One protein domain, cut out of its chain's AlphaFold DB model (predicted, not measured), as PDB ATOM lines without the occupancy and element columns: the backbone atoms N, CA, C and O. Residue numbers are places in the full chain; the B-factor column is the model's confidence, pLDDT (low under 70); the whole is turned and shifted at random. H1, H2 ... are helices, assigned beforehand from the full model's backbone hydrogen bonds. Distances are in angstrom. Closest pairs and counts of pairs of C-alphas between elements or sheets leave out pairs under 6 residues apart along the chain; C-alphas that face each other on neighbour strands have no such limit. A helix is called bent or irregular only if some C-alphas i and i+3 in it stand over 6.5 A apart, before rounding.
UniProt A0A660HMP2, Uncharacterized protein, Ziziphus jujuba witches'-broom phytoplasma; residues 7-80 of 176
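What this domain is: This is residues 7 to 80 of the 176 residues of an uncharacterized protein of Ziziphus jujuba witches'-broom phytoplasma (UniProt A0A660HMP2). Two long helices, H2 and H3, fold back on each other as a helical hairpin, and H3 is sharply kinked near residue 48. The short H4 crosses H3 on one side of this pair, and the five-residue H1 packs on H3 near its last residues, on the other side. The 74 printed residues have four named helices, in the order H1, H2, H3, H4, and no named strand; the class is all helix. The whole is compact, with a radius of gyration of the C-alphas of 12.4 A and spans of 36 by 26 by 17 A.

How they stand to each other: The hub is H3, residues 41 to 64, which touches the three other helices. It forms a hairpin with H2, residues 14 to 33; their closest C-alphas, of Leu 31 and Leu 44, are 6.2 A apart. The two run opposite ways at a shallow tilt of 34 degrees, only just short of steep. With residues 52 to 59 alone, H3 touches H4, residues 71 to 79, the closest C-alphas being those of Tyr 56 and Ala 77, 5.4 A apart. These two run opposite ways at a steep tilt of 68 degrees, only just short of about perpendicular. With residues 57 to 61 alone, H3 touches H1, residues 7 to 11; the closest C-alphas, of Pro 10 and Glu 61, are 6.7 A apart. H1 and H2 are close but not clearly touching. H2 and H4 are only just apart, at 8.2 A. Every O i to N i+4 pair is within hydrogen-bond range in H4, against 12 of 16 in H2, 16 of 20 in H3 and 0 of 1 in H1, where 1 of 2 O i to N i+3 pairs is.

Where its parts are: H3 measures 30.1 A and is irregular, with C-alphas 45 and 48 at 9.1 A and a kink of 100 degrees near residue 48. H2 measures 29.6 A, with a kink of 39 degrees near residue 22. H4 measures 12.1 A and ends at C-alpha 79, (-18.303, -3.230, 33.382). H1 begins at C-alpha 7, (-38.010, -10.369, 25.971), and is irregular, with C-alphas 7 and 10 at 7.2 A.

The domain as a whole: The two C-alphas farthest apart, of Asn 36 and Lys 66, are 36.4 A apart. The printed part has no cut and no long link. Its mean pLDDT is 91.4, and no printed residue is under 70.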
ATOM      1  N   GLU A   7     -37.424  -9.576  27.047       96.31
ATOM      2  CA  GLU A   7     -38.010 -10.369  25.971       96.31
ATOM      3  C   GLU A   7     -38.991  -9.562  25.110       96.31
ATOM      4  O   GLU A   7     -39.227  -9.900  23.949       96.31
ATOM      5  N   LEU A   8     -39.548  -8.479  25.661       96.50
ATOM      6  CA  LEU A   8     -40.485  -7.601  24.970       96.50
ATOM      7  C   LEU A   8     -39.802  -6.399  24.299       96.50
ATOM      8  O   LEU A   8     -40.456  -5.703  23.519       96.50
ATOM      9  N   TYR A   9     -38.502  -6.157  24.523       96.44
ATOM     10  CA  TYR A   9     -37.788  -5.022  23.914       96.44
ATOM     11  C   TYR A   9     -37.889  -4.992  22.382       96.44
ATOM     12  O   TYR A   9     -38.233  -3.931  21.856       96.44
ATOM     13  N   PRO A  10     -37.731  -6.116  21.651       96.38
ATOM     14  CA  PRO A  10     -37.852  -6.121  20.192       96.38
ATOM     15  C   PRO A  10     -39.225  -5.687  19.666       96.38
ATOM     16  O   PRO A  10     -39.326  -5.226  18.535       96.38
ATOM     17  N   TYR A  11     -40.272  -5.809  20.483       96.62
ATOM     18  CA  TYR A  11     -41.655  -5.484  20.122       96.62
ATOM     19  C   TYR A  11     -42.122  -4.153  20.715       96.62
ATOM     20  O   TYR A  11     -43.246  -3.716  20.482       96.62
ATOM     21  N   SER A  12     -41.275  -3.502  21.505       94.75
ATOM     22  CA  SER A  12     -41.629  -2.280  22.215       94.75
ATOM     23  C   SER A  12     -41.590  -1.063  21.315       94.75
ATOM     24  O   SER A  12     -40.700  -0.970  20.478       94.75
ATOM     25  N   SER A  13     -42.497  -0.102  21.503       92.88
ATOM     26  CA  SER A  13     -42.396   1.185  20.806       92.88
ATOM     27  C   SER A  13     -41.142   1.949  21.238       92.88
ATOM     28  O   SER A  13     -40.682   1.818  22.376       92.88
ATOM     29  N   ASP A  14     -40.620   2.797  20.354       93.44
ATOM     30  CA  ASP A  14     -39.434   3.611  20.645       93.44
ATOM     31  C   ASP A  14     -39.647   4.524  21.854       93.44
ATOM     32  O   ASP A  14     -38.766   4.653  22.700       93.44
ATOM     33  N   LEU A  15     -40.853   5.082  22.002       91.00
ATOM     34  CA  LEU A  15     -41.217   5.878  23.173       91.00
ATOM     35  C   LEU A  15     -41.049   5.076  24.474       91.00
ATOM     36  O   LEU A  15     -40.493   5.584  25.450       91.00
ATOM     37  N   SER A  16     -41.496   3.818  24.480       90.38
ATOM     38  CA  SER A  16     -41.400   2.939  25.648       90.38
ATOM     39  C   SER A  16     -39.948   2.564  25.942       90.38
ATOM     40  O   SER A  16     -39.517   2.645  27.091       90.38
ATOM     41  N   LEU A  17     -39.165   2.227  24.911       92.19
ATOM     42  CA  LEU A  17     -37.739   1.920  25.062       92.19
ATOM     43  C   LEU A  17     -36.940   3.119  25.581       92.19
ATOM     44  O   LEU A  17     -36.123   2.970  26.489       92.19
ATOM     45  N   CYS A  18     -37.207   4.320  25.070       91.56
ATOM     46  CA  CYS A  18     -36.580   5.550  25.545       91.56
ATOM     47  C   CYS A  18     -36.968   5.876  26.997       91.56
ATOM     48  O   CYS A  18     -36.146   6.395  27.759       91.56
ATOM     49  N   ALA A  19     -38.196   5.545  27.410       89.62
ATOM     50  CA  ALA A  19     -38.654   5.733  28.784       89.62
ATOM     51  C   ALA A  19     -37.940   4.802  29.786       89.62
ATOM     52  O   ALA A  19     -37.666   5.238  30.909       89.62
ATOM     53  N   LEU A  20     -37.557   3.579  29.381       90.75
ATOM     54  CA  LEU A  20     -36.864   2.606  30.250       90.75
ATOM     55  C   LEU A  20     -35.575   3.151  30.867       90.75
ATOM     56  O   LEU A  20     -35.232   2.778  31.986       90.75
ATOM     57  N   ARG A  21     -34.910   4.104  30.205       87.81
ATOM     58  CA  ARG A  21     -33.747   4.816  30.750       87.81
ATOM     59  C   ARG A  21     -33.991   5.355  32.166       87.81
ATOM     60  O   ARG A  21     -33.106   5.289  33.008       87.81
ATOM     61  N   LYS A  22     -35.177   5.917  32.429       87.25
ATOM     62  CA  LYS A  22     -35.539   6.430  33.764       87.25
ATOM     63  C   LYS A  22     -35.899   5.291  34.723       87.25
ATOM     64  O   LYS A  22     -35.583   5.356  35.908       87.25
ATOM     65  N   GLU A  23     -36.530   4.245  34.201       87.44
ATOM     66  CA  GLU A  23     -36.977   3.084  34.975       87.44
ATOM     67  C   GLU A  23     -35.800   2.260  35.525       87.44
ATOM     68  O   GLU A  23     -35.911   1.711  36.620       87.44
ATOM     69  N   PHE A  24     -34.650   2.228  34.838       91.56
ATOM     70  CA  PHE A  24     -33.429   1.614  35.377       91.56
ATOM     71  C   PHE A  24     -32.939   2.299  36.651       91.56
ATOM     72  O   PHE A  24     -32.644   1.612  37.625       91.56
ATOM     73  N   GLY A  25     -32.934   3.635  36.696       88.94
ATOM     74  CA  GLY A  25     -32.592   4.368  37.919       88.94
ATOM     75  C   GLY A  25     -33.562   4.068  39.066       88.94
ATOM     76  O   GLY A  25     -33.140   3.865  40.203       88.94
ATOM     77  N   MET A  26     -34.862   3.958  38.767       87.31
ATOM     78  CA  MET A  26     -35.856   3.553  39.766       87.31
ATOM     79  C   MET A  26     -35.618   2.128  40.279       87.31
ATOM     80  O   MET A  26     -35.697   1.888  41.479       87.31
ATOM     81  N   TYR A  27     -35.338   1.171  39.395       89.12
ATOM     82  CA  TYR A  27     -35.125  -0.215  39.808       89.12
ATOM     83  C   TYR A  27     -33.831  -0.392  40.605       89.12
ATOM     84  O   TYR A  27     -33.851  -1.089  41.617       89.12
ATOM     85  N   ASP A  28     -32.751   0.295  40.225       90.81
ATOM     86  CA  ASP A  28     -31.521   0.355  41.020       90.81
ATOM     87  C   ASP A  28     -31.800   0.906  42.425       90.81
ATOM     88  O   ASP A  28     -31.428   0.295  43.427       90.81
ATOM     89  N   TYR A  29     -32.566   1.998  42.524       90.06
ATOM     90  CA  TYR A  29     -33.003   2.526  43.814       90.06
ATOM     91  C   TYR A  29     -33.761   1.481  44.651       90.06
ATOM     92  O   TYR A  29     -33.455   1.313  45.833       90.06
ATOM     93  N   PHE A  30     -34.716   0.747  44.064       88.25
ATOM     94  CA  PHE A  30     -35.483  -0.277  44.787       88.25
ATOM     95  C   PHE A  30     -34.628  -1.473  45.225       88.25
ATOM     96  O   PHE A  30     -34.825  -1.975  46.332       88.25
ATOM     97  N   LEU A  31     -33.664  -1.907  44.405       89.75
ATOM     98  CA  LEU A  31     -32.733  -2.982  44.763       89.75
ATOM     99  C   LEU A  31     -31.906  -2.635  46.009       89.75
ATOM    100  O   LEU A  31     -31.655  -3.513  46.837       89.75
ATOM    101  N   ASN A  32     -31.524  -1.363  46.151       87.12
ATOM    102  CA  ASN A  32     -30.673  -0.898  47.245       87.12
ATOM    103  C   ASN A  32     -31.470  -0.490  48.496       87.12
ATOM    104  O   ASN A  32     -31.064  -0.821  49.605       87.12
ATOM    105  N   ASN A  33     -32.610   0.195  48.336       84.69
ATOM    106  CA  ASN A  33     -33.252   0.928  49.437       84.69
ATOM    107  C   ASN A  33     -34.663   0.447  49.811       84.69
ATOM    108  O   ASN A  33     -35.102   0.673  50.935       84.69
ATOM    109  N   GLN A  34     -35.414  -0.177  48.897       72.19
ATOM    110  CA  GLN A  34     -36.842  -0.457  49.111       72.19
ATOM    111  C   GLN A  34     -37.270  -1.801  48.506       72.19
ATOM    112  O   GLN A  34     -37.859  -1.877  47.427       72.19
ATOM    113  N   LYS A  35     -37.036  -2.879  49.257       72.75
ATOM    114  CA  LYS A  35     -37.304  -4.259  48.812       72.75
ATOM    115  C   LYS A  35     -38.788  -4.661  48.840       72.75
ATOM    116  O   LYS A  35     -39.157  -5.650  48.218       72.75
ATOM    117  N   ASN A  36     -39.651  -3.881  49.500       76.19
ATOM    118  CA  ASN A  36     -41.045  -4.261  49.789       76.19
ATOM    119  C   ASN A  36     -42.076  -3.731  48.772       76.19
ATOM    120  O   ASN A  36     -43.281  -3.744  49.036       76.19
ATOM    121  N   ASN A  37     -41.641  -3.234  47.610       80.25
ATOM    122  CA  ASN A  37     -42.565  -2.762  46.580       80.25
ATOM    123  C   ASN A  37     -43.259  -3.952  45.889       80.25
ATOM    124  O   ASN A  37     -42.684  -4.580  45.002       80.25
ATOM    125  N   LYS A  38     -44.523  -4.208  46.250       81.81
ATOM    126  CA  LYS A  38     -45.343  -5.328  45.741       81.81
ATOM    127  C   LYS A  38     -45.465  -5.380  44.215       81.81
ATOM    128  O   LYS A  38     -45.583  -6.453  43.633       81.81
ATOM    129  N   SER A  39     -45.402  -4.229  43.551       78.75
ATOM    130  CA  SER A  39     -45.525  -4.157  42.093       78.75
ATOM    131  C   SER A  39     -44.240  -4.562  41.364       78.75
ATOM    132  O   SER A  39     -44.302  -5.069  40.242       78.75
ATOM    133  N   MET A  40     -43.085  -4.359  42.009       83.75
ATOM    134  CA  MET A  40     -41.745  -4.672  41.498       83.75
ATOM    135  C   MET A  40     -41.169  -5.958  42.094       83.75
ATOM    136  O   MET A  40     -40.094  -6.380  41.680       83.75
ATOM    137  N   GLU A  41     -41.864  -6.583  43.045       85.44
ATOM    138  CA  GLU A  41     -41.370  -7.708  43.842       85.44
ATOM    139  C   GLU A  41     -40.774  -8.829  42.979       85.44
ATOM    140  O   GLU A  41     -39.688  -9.320  43.268       85.44
ATOM    141  N   LEU A  42     -41.431  -9.188  41.873       86.94
ATOM    142  CA  LEU A  42     -40.960 -10.244  40.968       86.94
ATOM    143  C   LEU A  42     -39.643  -9.900  40.272       86.94
ATOM    144  O   LEU A  42     -38.793 -10.770  40.099       86.94
ATOM    145  N   PHE A  43     -39.450  -8.633  39.903       88.69
ATOM    146  CA  PHE A  43     -38.168  -8.164  39.393       88.69
ATOM    147  C   PHE A  43     -37.138  -8.144  40.523       88.69
ATOM    148  O   PHE A  43     -36.037  -8.666  40.371       88.69
ATOM    149  N   LEU A  44     -37.487  -7.599  41.689       89.19
ATOM    150  CA  LEU A  44     -36.580  -7.502  42.836       89.19
ATOM    151  C   LEU A  44     -36.069  -8.876  43.292       89.19
ATOM    152  O   LEU A  44     -34.881  -9.000  43.581       89.19
ATOM    153  N   LYS A  45     -36.907  -9.921  43.247       89.94
ATOM    154  CA  LYS A  45     -36.515 -11.315  43.521       89.94
ATOM    155  C   LYS A  45     -35.420 -11.836  42.586       89.94
ATOM    156  O   LYS A  45     -34.581 -12.613  43.023       89.94
ATOM    157  N   LYS A  46     -35.389 -11.395  41.322       90.25
ATOM    158  CA  LYS A  46     -34.329 -11.759  40.359       90.25
ATOM    159  C   LYS A  46     -33.032 -10.957  40.549       90.25
ATOM    160  O   LYS A  46     -31.991 -11.315  39.995       90.25
ATOM    161  N   GLY A  47     -33.085  -9.894  41.349       91.94
ATOM    162  CA  GLY A  47     -31.923  -9.185  41.871       91.94
ATOM    163  C   GLY A  47     -31.037  -8.510  40.819       91.94
ATOM    164  O   GLY A  47     -31.438  -8.224  39.688       91.94
ATOM    165  N   ARG A  48     -29.787  -8.248  41.219       94.06
ATOM    166  CA  ARG A  48     -28.796  -7.501  40.425       94.06
ATOM    167  C   ARG A  48     -28.463  -8.169  39.092       94.06
ATOM    168  O   ARG A  48     -28.219  -7.472  38.115       94.06
ATOM    169  N   ASN A  49     -28.502  -9.502  39.033       94.81
ATOM    170  CA  ASN A  49     -28.220 -10.232  37.800       94.81
ATOM    171  C   ASN A  49     -29.223  -9.872  36.692       94.81
ATOM    172  O   ASN A  49     -28.831  -9.550  35.573       94.81
ATOM    173  N   TYR A  50     -30.517  -9.854  37.028       94.75
ATOM    174  CA  TYR A  50     -31.564  -9.477  36.083       94.75
ATOM    175  C   TYR A  50     -31.499  -7.996  35.697       94.75
ATOM    176  O   TYR A  50     -31.708  -7.658  34.534       94.75
ATOM    177  N   PHE A  51     -31.157  -7.112  36.640       94.56
ATOM    178  CA  PHE A  51     -30.908  -5.697  36.344       94.56
ATOM    179  C   PHE A  51     -29.814  -5.511  35.286       94.56
ATOM    180  O   PHE A  51     -30.045  -4.853  34.270       94.56
ATOM    181  N   ASN A  52     -28.658  -6.146  35.491       95.44
ATOM    182  CA  ASN A  52     -27.518  -6.069  34.580       95.44
ATOM    183  C   ASN A  52     -27.868  -6.626  33.194       95.44
ATOM    184  O   ASN A  52     -27.614  -5.968  32.183       95.44
ATOM    185  N   LEU A  53     -28.514  -7.799  33.148       96.38
ATOM    186  CA  LEU A  53     -29.009  -8.397  31.908       96.38
ATOM    187  C   LEU A  53     -29.988  -7.465  31.178       96.38
ATOM    188  O   LEU A  53     -29.862  -7.269  29.971       96.38
ATOM    189  N   SER A  54     -30.932  -6.854  31.898       95.56
ATOM    190  CA  SER A  54     -31.926  -5.948  31.312       95.56
ATOM    191  C   SER A  54     -31.269  -4.718  30.687       95.56
ATOM    192  O   SER A  54     -31.597  -4.367  29.557       95.56
ATOM    193  N   ILE A  55     -30.304  -4.088  31.372       96.38
ATOM    194  CA  ILE A  55     -29.563  -2.954  30.797       96.38
ATOM    195  C   ILE A  55     -28.814  -3.399  29.542       96.38
ATOM    196  O   ILE A  55     -28.890  -2.720  28.520       96.38
ATOM    197  N   TYR A  56     -28.118  -4.537  29.589       96.88
ATOM    198  CA  TYR A  56     -27.382  -5.034  28.430       96.88
ATOM    199  C   TYR A  56     -28.304  -5.244  27.221       96.88
ATOM    200  O   TYR A  56     -28.035  -4.710  26.145       96.88
ATOM    201  N   GLN A  57     -29.414  -5.967  27.403       97.00
ATOM    202  CA  GLN A  57     -30.381  -6.243  26.336       97.00
ATOM    203  C   GLN A  57     -31.019  -4.956  25.800       97.00
ATOM    204  O   GLN A  57     -31.189  -4.798  24.591       97.00
ATOM    205  N   TRP A  58     -31.312  -3.997  26.682       97.06
ATOM    206  CA  TRP A  58     -31.834  -2.692  26.287       97.06
ATOM    207  C   TRP A  58     -30.846  -1.931  25.400       97.06
ATOM    208  O   TRP A  58     -31.243  -1.400  24.366       97.06
ATOM    209  N   ILE A  59     -29.553  -1.926  25.737       96.81
ATOM    210  CA  ILE A  59     -28.521  -1.279  24.912       96.81
ATOM    211  C   ILE A  59     -28.426  -1.921  23.532       96.81
ATOM    212  O   ILE A  59     -28.293  -1.192  22.547       96.81
ATOM    213  N   GLN A  60     -28.492  -3.254  23.444       96.81
ATOM    214  CA  GLN A  60     -28.469  -3.942  22.151       96.81
ATOM    215  C   GLN A  60     -29.642  -3.498  21.272       96.81
ATOM    216  O   GLN A  60     -29.436  -3.133  20.114       96.81
ATOM    217  N   GLU A  61     -30.853  -3.441  21.830       97.31
ATOM    218  CA  GLU A  61     -32.034  -3.023  21.073       97.31
ATOM    219  C   GLU A  61     -31.986  -1.529  20.703       97.31
ATOM    220  O   GLU A  61     -32.266  -1.172  19.558       97.31
ATOM    221  N   MET A  62     -31.551  -0.649  21.613       96.56
ATOM    222  CA  MET A  62     -31.384   0.784  21.328       96.56
ATOM    223  C   MET A  62     -30.375   1.019  20.198       96.56
ATOM    224  O   MET A  62     -30.664   1.766  19.265       96.56
ATOM    225  N   LYS A  63     -29.223   0.335  20.227       96.00
ATOM    226  CA  LYS A  63     -28.207   0.416  19.164       96.00
ATOM    227  C   LYS A  63     -28.730  -0.098  17.830       96.00
ATOM    228  O   LYS A  63     -28.556   0.567  16.812       96.00
ATOM    229  N   LYS A  64     -29.396  -1.256  17.835       96.62
ATOM    230  CA  LYS A  64     -30.016  -1.846  16.641       96.62
ATOM    231  C   LYS A  64     -30.988  -0.871  15.970       96.62
ATOM    232  O   LYS A  64     -31.036  -0.803  14.745       96.62
ATOM    233  N   ARG A  65     -31.715  -0.081  16.764       96.06
ATOM    234  CA  ARG A  65     -32.654   0.949  16.293       96.06
ATOM    235  C   ARG A  65     -32.037   2.333  16.094       96.06
ATOM    236  O   ARG A  65     -32.763   3.279  15.814       96.06
ATOM    237  N   LYS A  66     -30.711   2.458  16.210       95.81
ATOM    238  CA  LYS A  66     -29.966   3.719  16.068       95.81
ATOM    239  C   LYS A  66     -30.406   4.809  17.059       95.81
ATOM    240  O   LYS A  66     -30.276   5.995  16.773       95.81
ATOM    241  N   HIS A  67     -30.891   4.416  18.236       95.56
ATOM    242  CA  HIS A  67     -31.203   5.343  19.320       95.56
ATOM    243  C   HIS A  67     -29.971   5.655  20.166       95.56
ATOM    244  O   HIS A  67     -29.064   4.835  20.335       95.56
ATOM    245  N   TYR A  68     -29.967   6.850  20.753       92.56
ATOM    246  CA  TYR A  68     -28.920   7.269  21.673       92.56
ATOM    247  C   TYR A  68     -28.956   6.462  22.978       92.56
ATOM    248  O   TYR A  68     -29.987   6.357  23.647       92.56
ATOM    249  N   VAL A  69     -27.787   5.968  23.384       93.44
ATOM    250  CA  VAL A  69     -27.535   5.380  24.702       93.44
ATOM    251  C   VAL A  69     -26.558   6.294  25.427       93.44
ATOM    252  O   VAL A  69     -25.499   6.614  24.890       93.44
ATOM    253  N   ASN A  70     -26.898   6.724  26.644       90.81
ATOM    254  CA  ASN A  70     -25.998   7.600  27.389       90.81
ATOM    255  C   ASN A  70     -24.741   6.856  27.872       90.81
ATOM    256  O   ASN A  70     -24.743   5.634  28.053       90.81
ATOM    257  N   SER A  71     -23.671   7.618  28.104       92.31
ATOM    258  CA  SER A  71     -22.374   7.085  28.531       92.31
ATOM    259  C   SER A  71     -22.465   6.291  29.833       92.31
ATOM    260  O   SER A  71     -21.810   5.262  29.952       92.31
ATOM    261  N   PHE A  72     -23.320   6.712  30.770       92.44
ATOM    262  CA  PHE A  72     -23.528   6.017  32.039       92.44
ATOM    263  C   PHE A  72     -24.025   4.577  31.852       92.44
ATOM    264  O   PHE A  72     -23.363   3.647  32.301       92.44
ATOM    265  N   HIS A  73     -25.158   4.368  31.170       93.31
ATOM    266  CA  HIS A  73     -25.706   3.021  30.971       93.31
ATOM    267  C   HIS A  73     -24.763   2.173  30.118       93.31
ATOM    268  O   HIS A  73     -24.587   0.986  30.389       93.31
ATOM    269  N   PHE A  74     -24.129   2.787  29.113       93.75
ATOM    270  CA  PHE A  74     -23.146   2.113  28.275       93.75
ATOM    271  C   PHE A  74     -21.955   1.597  29.084       93.75
ATOM    272  O   PHE A  74     -21.653   0.406  29.041       93.75
ATOM    273  N   PHE A  75     -21.332   2.468  29.877       95.19
ATOM    274  CA  PHE A  75     -20.244   2.098  30.772       95.19
ATOM    275  C   PHE A  75     -20.697   1.044  31.787       95.19
ATOM    276  O   PHE A  75     -19.999   0.054  31.997       95.19
ATOM    277  N   TYR A  76     -21.886   1.203  32.372       93.62
ATOM    278  CA  TYR A  76     -22.431   0.246  33.330       93.62
ATOM    279  C   TYR A  76     -22.529  -1.162  32.736       93.62
ATOM    280  O   TYR A  76     -22.041  -2.117  33.338       93.62
ATOM    281  N   ALA A  77     -23.114  -1.298  31.545       92.81
ATOM    282  CA  ALA A  77     -23.293  -2.593  30.895       92.81
ATOM    283  C   ALA A  77     -21.975  -3.263  30.494       92.81
ATOM    284  O   ALA A  77     -21.893  -4.486  30.511       92.81
ATOM    285  N   LEU A  78     -20.950  -2.483  30.136       92.06
ATOM    286  CA  LEU A  78     -19.632  -3.021  29.787       92.06
ATOM    287  C   LEU A  78     -18.853  -3.533  31.003       92.06
ATOM    288  O   LEU A  78     -18.078  -4.476  30.880       92.06
ATOM    289  N   ASN A  79     -19.059  -2.920  32.168       95.31
ATOM    290  CA  ASN A  79     -18.303  -3.230  33.382       95.31
ATOM    291  C   ASN A  79     -19.008  -4.228  34.311       95.31
ATOM    292  O   ASN A  79     -18.439  -4.638  35.318       95.31
ATOM    293  N   ASN A  80     -20.235  -4.637  33.986       95.12
ATOM    294  CA  ASN A  80     -20.992  -5.599  34.777       95.12
ATOM    295  C   ASN A  80     -21.202  -6.900  34.006       95.12
ATOM    296  O   ASN A  80     -21.679  -6.909  32.875       95.12
TER     297      ASN A  80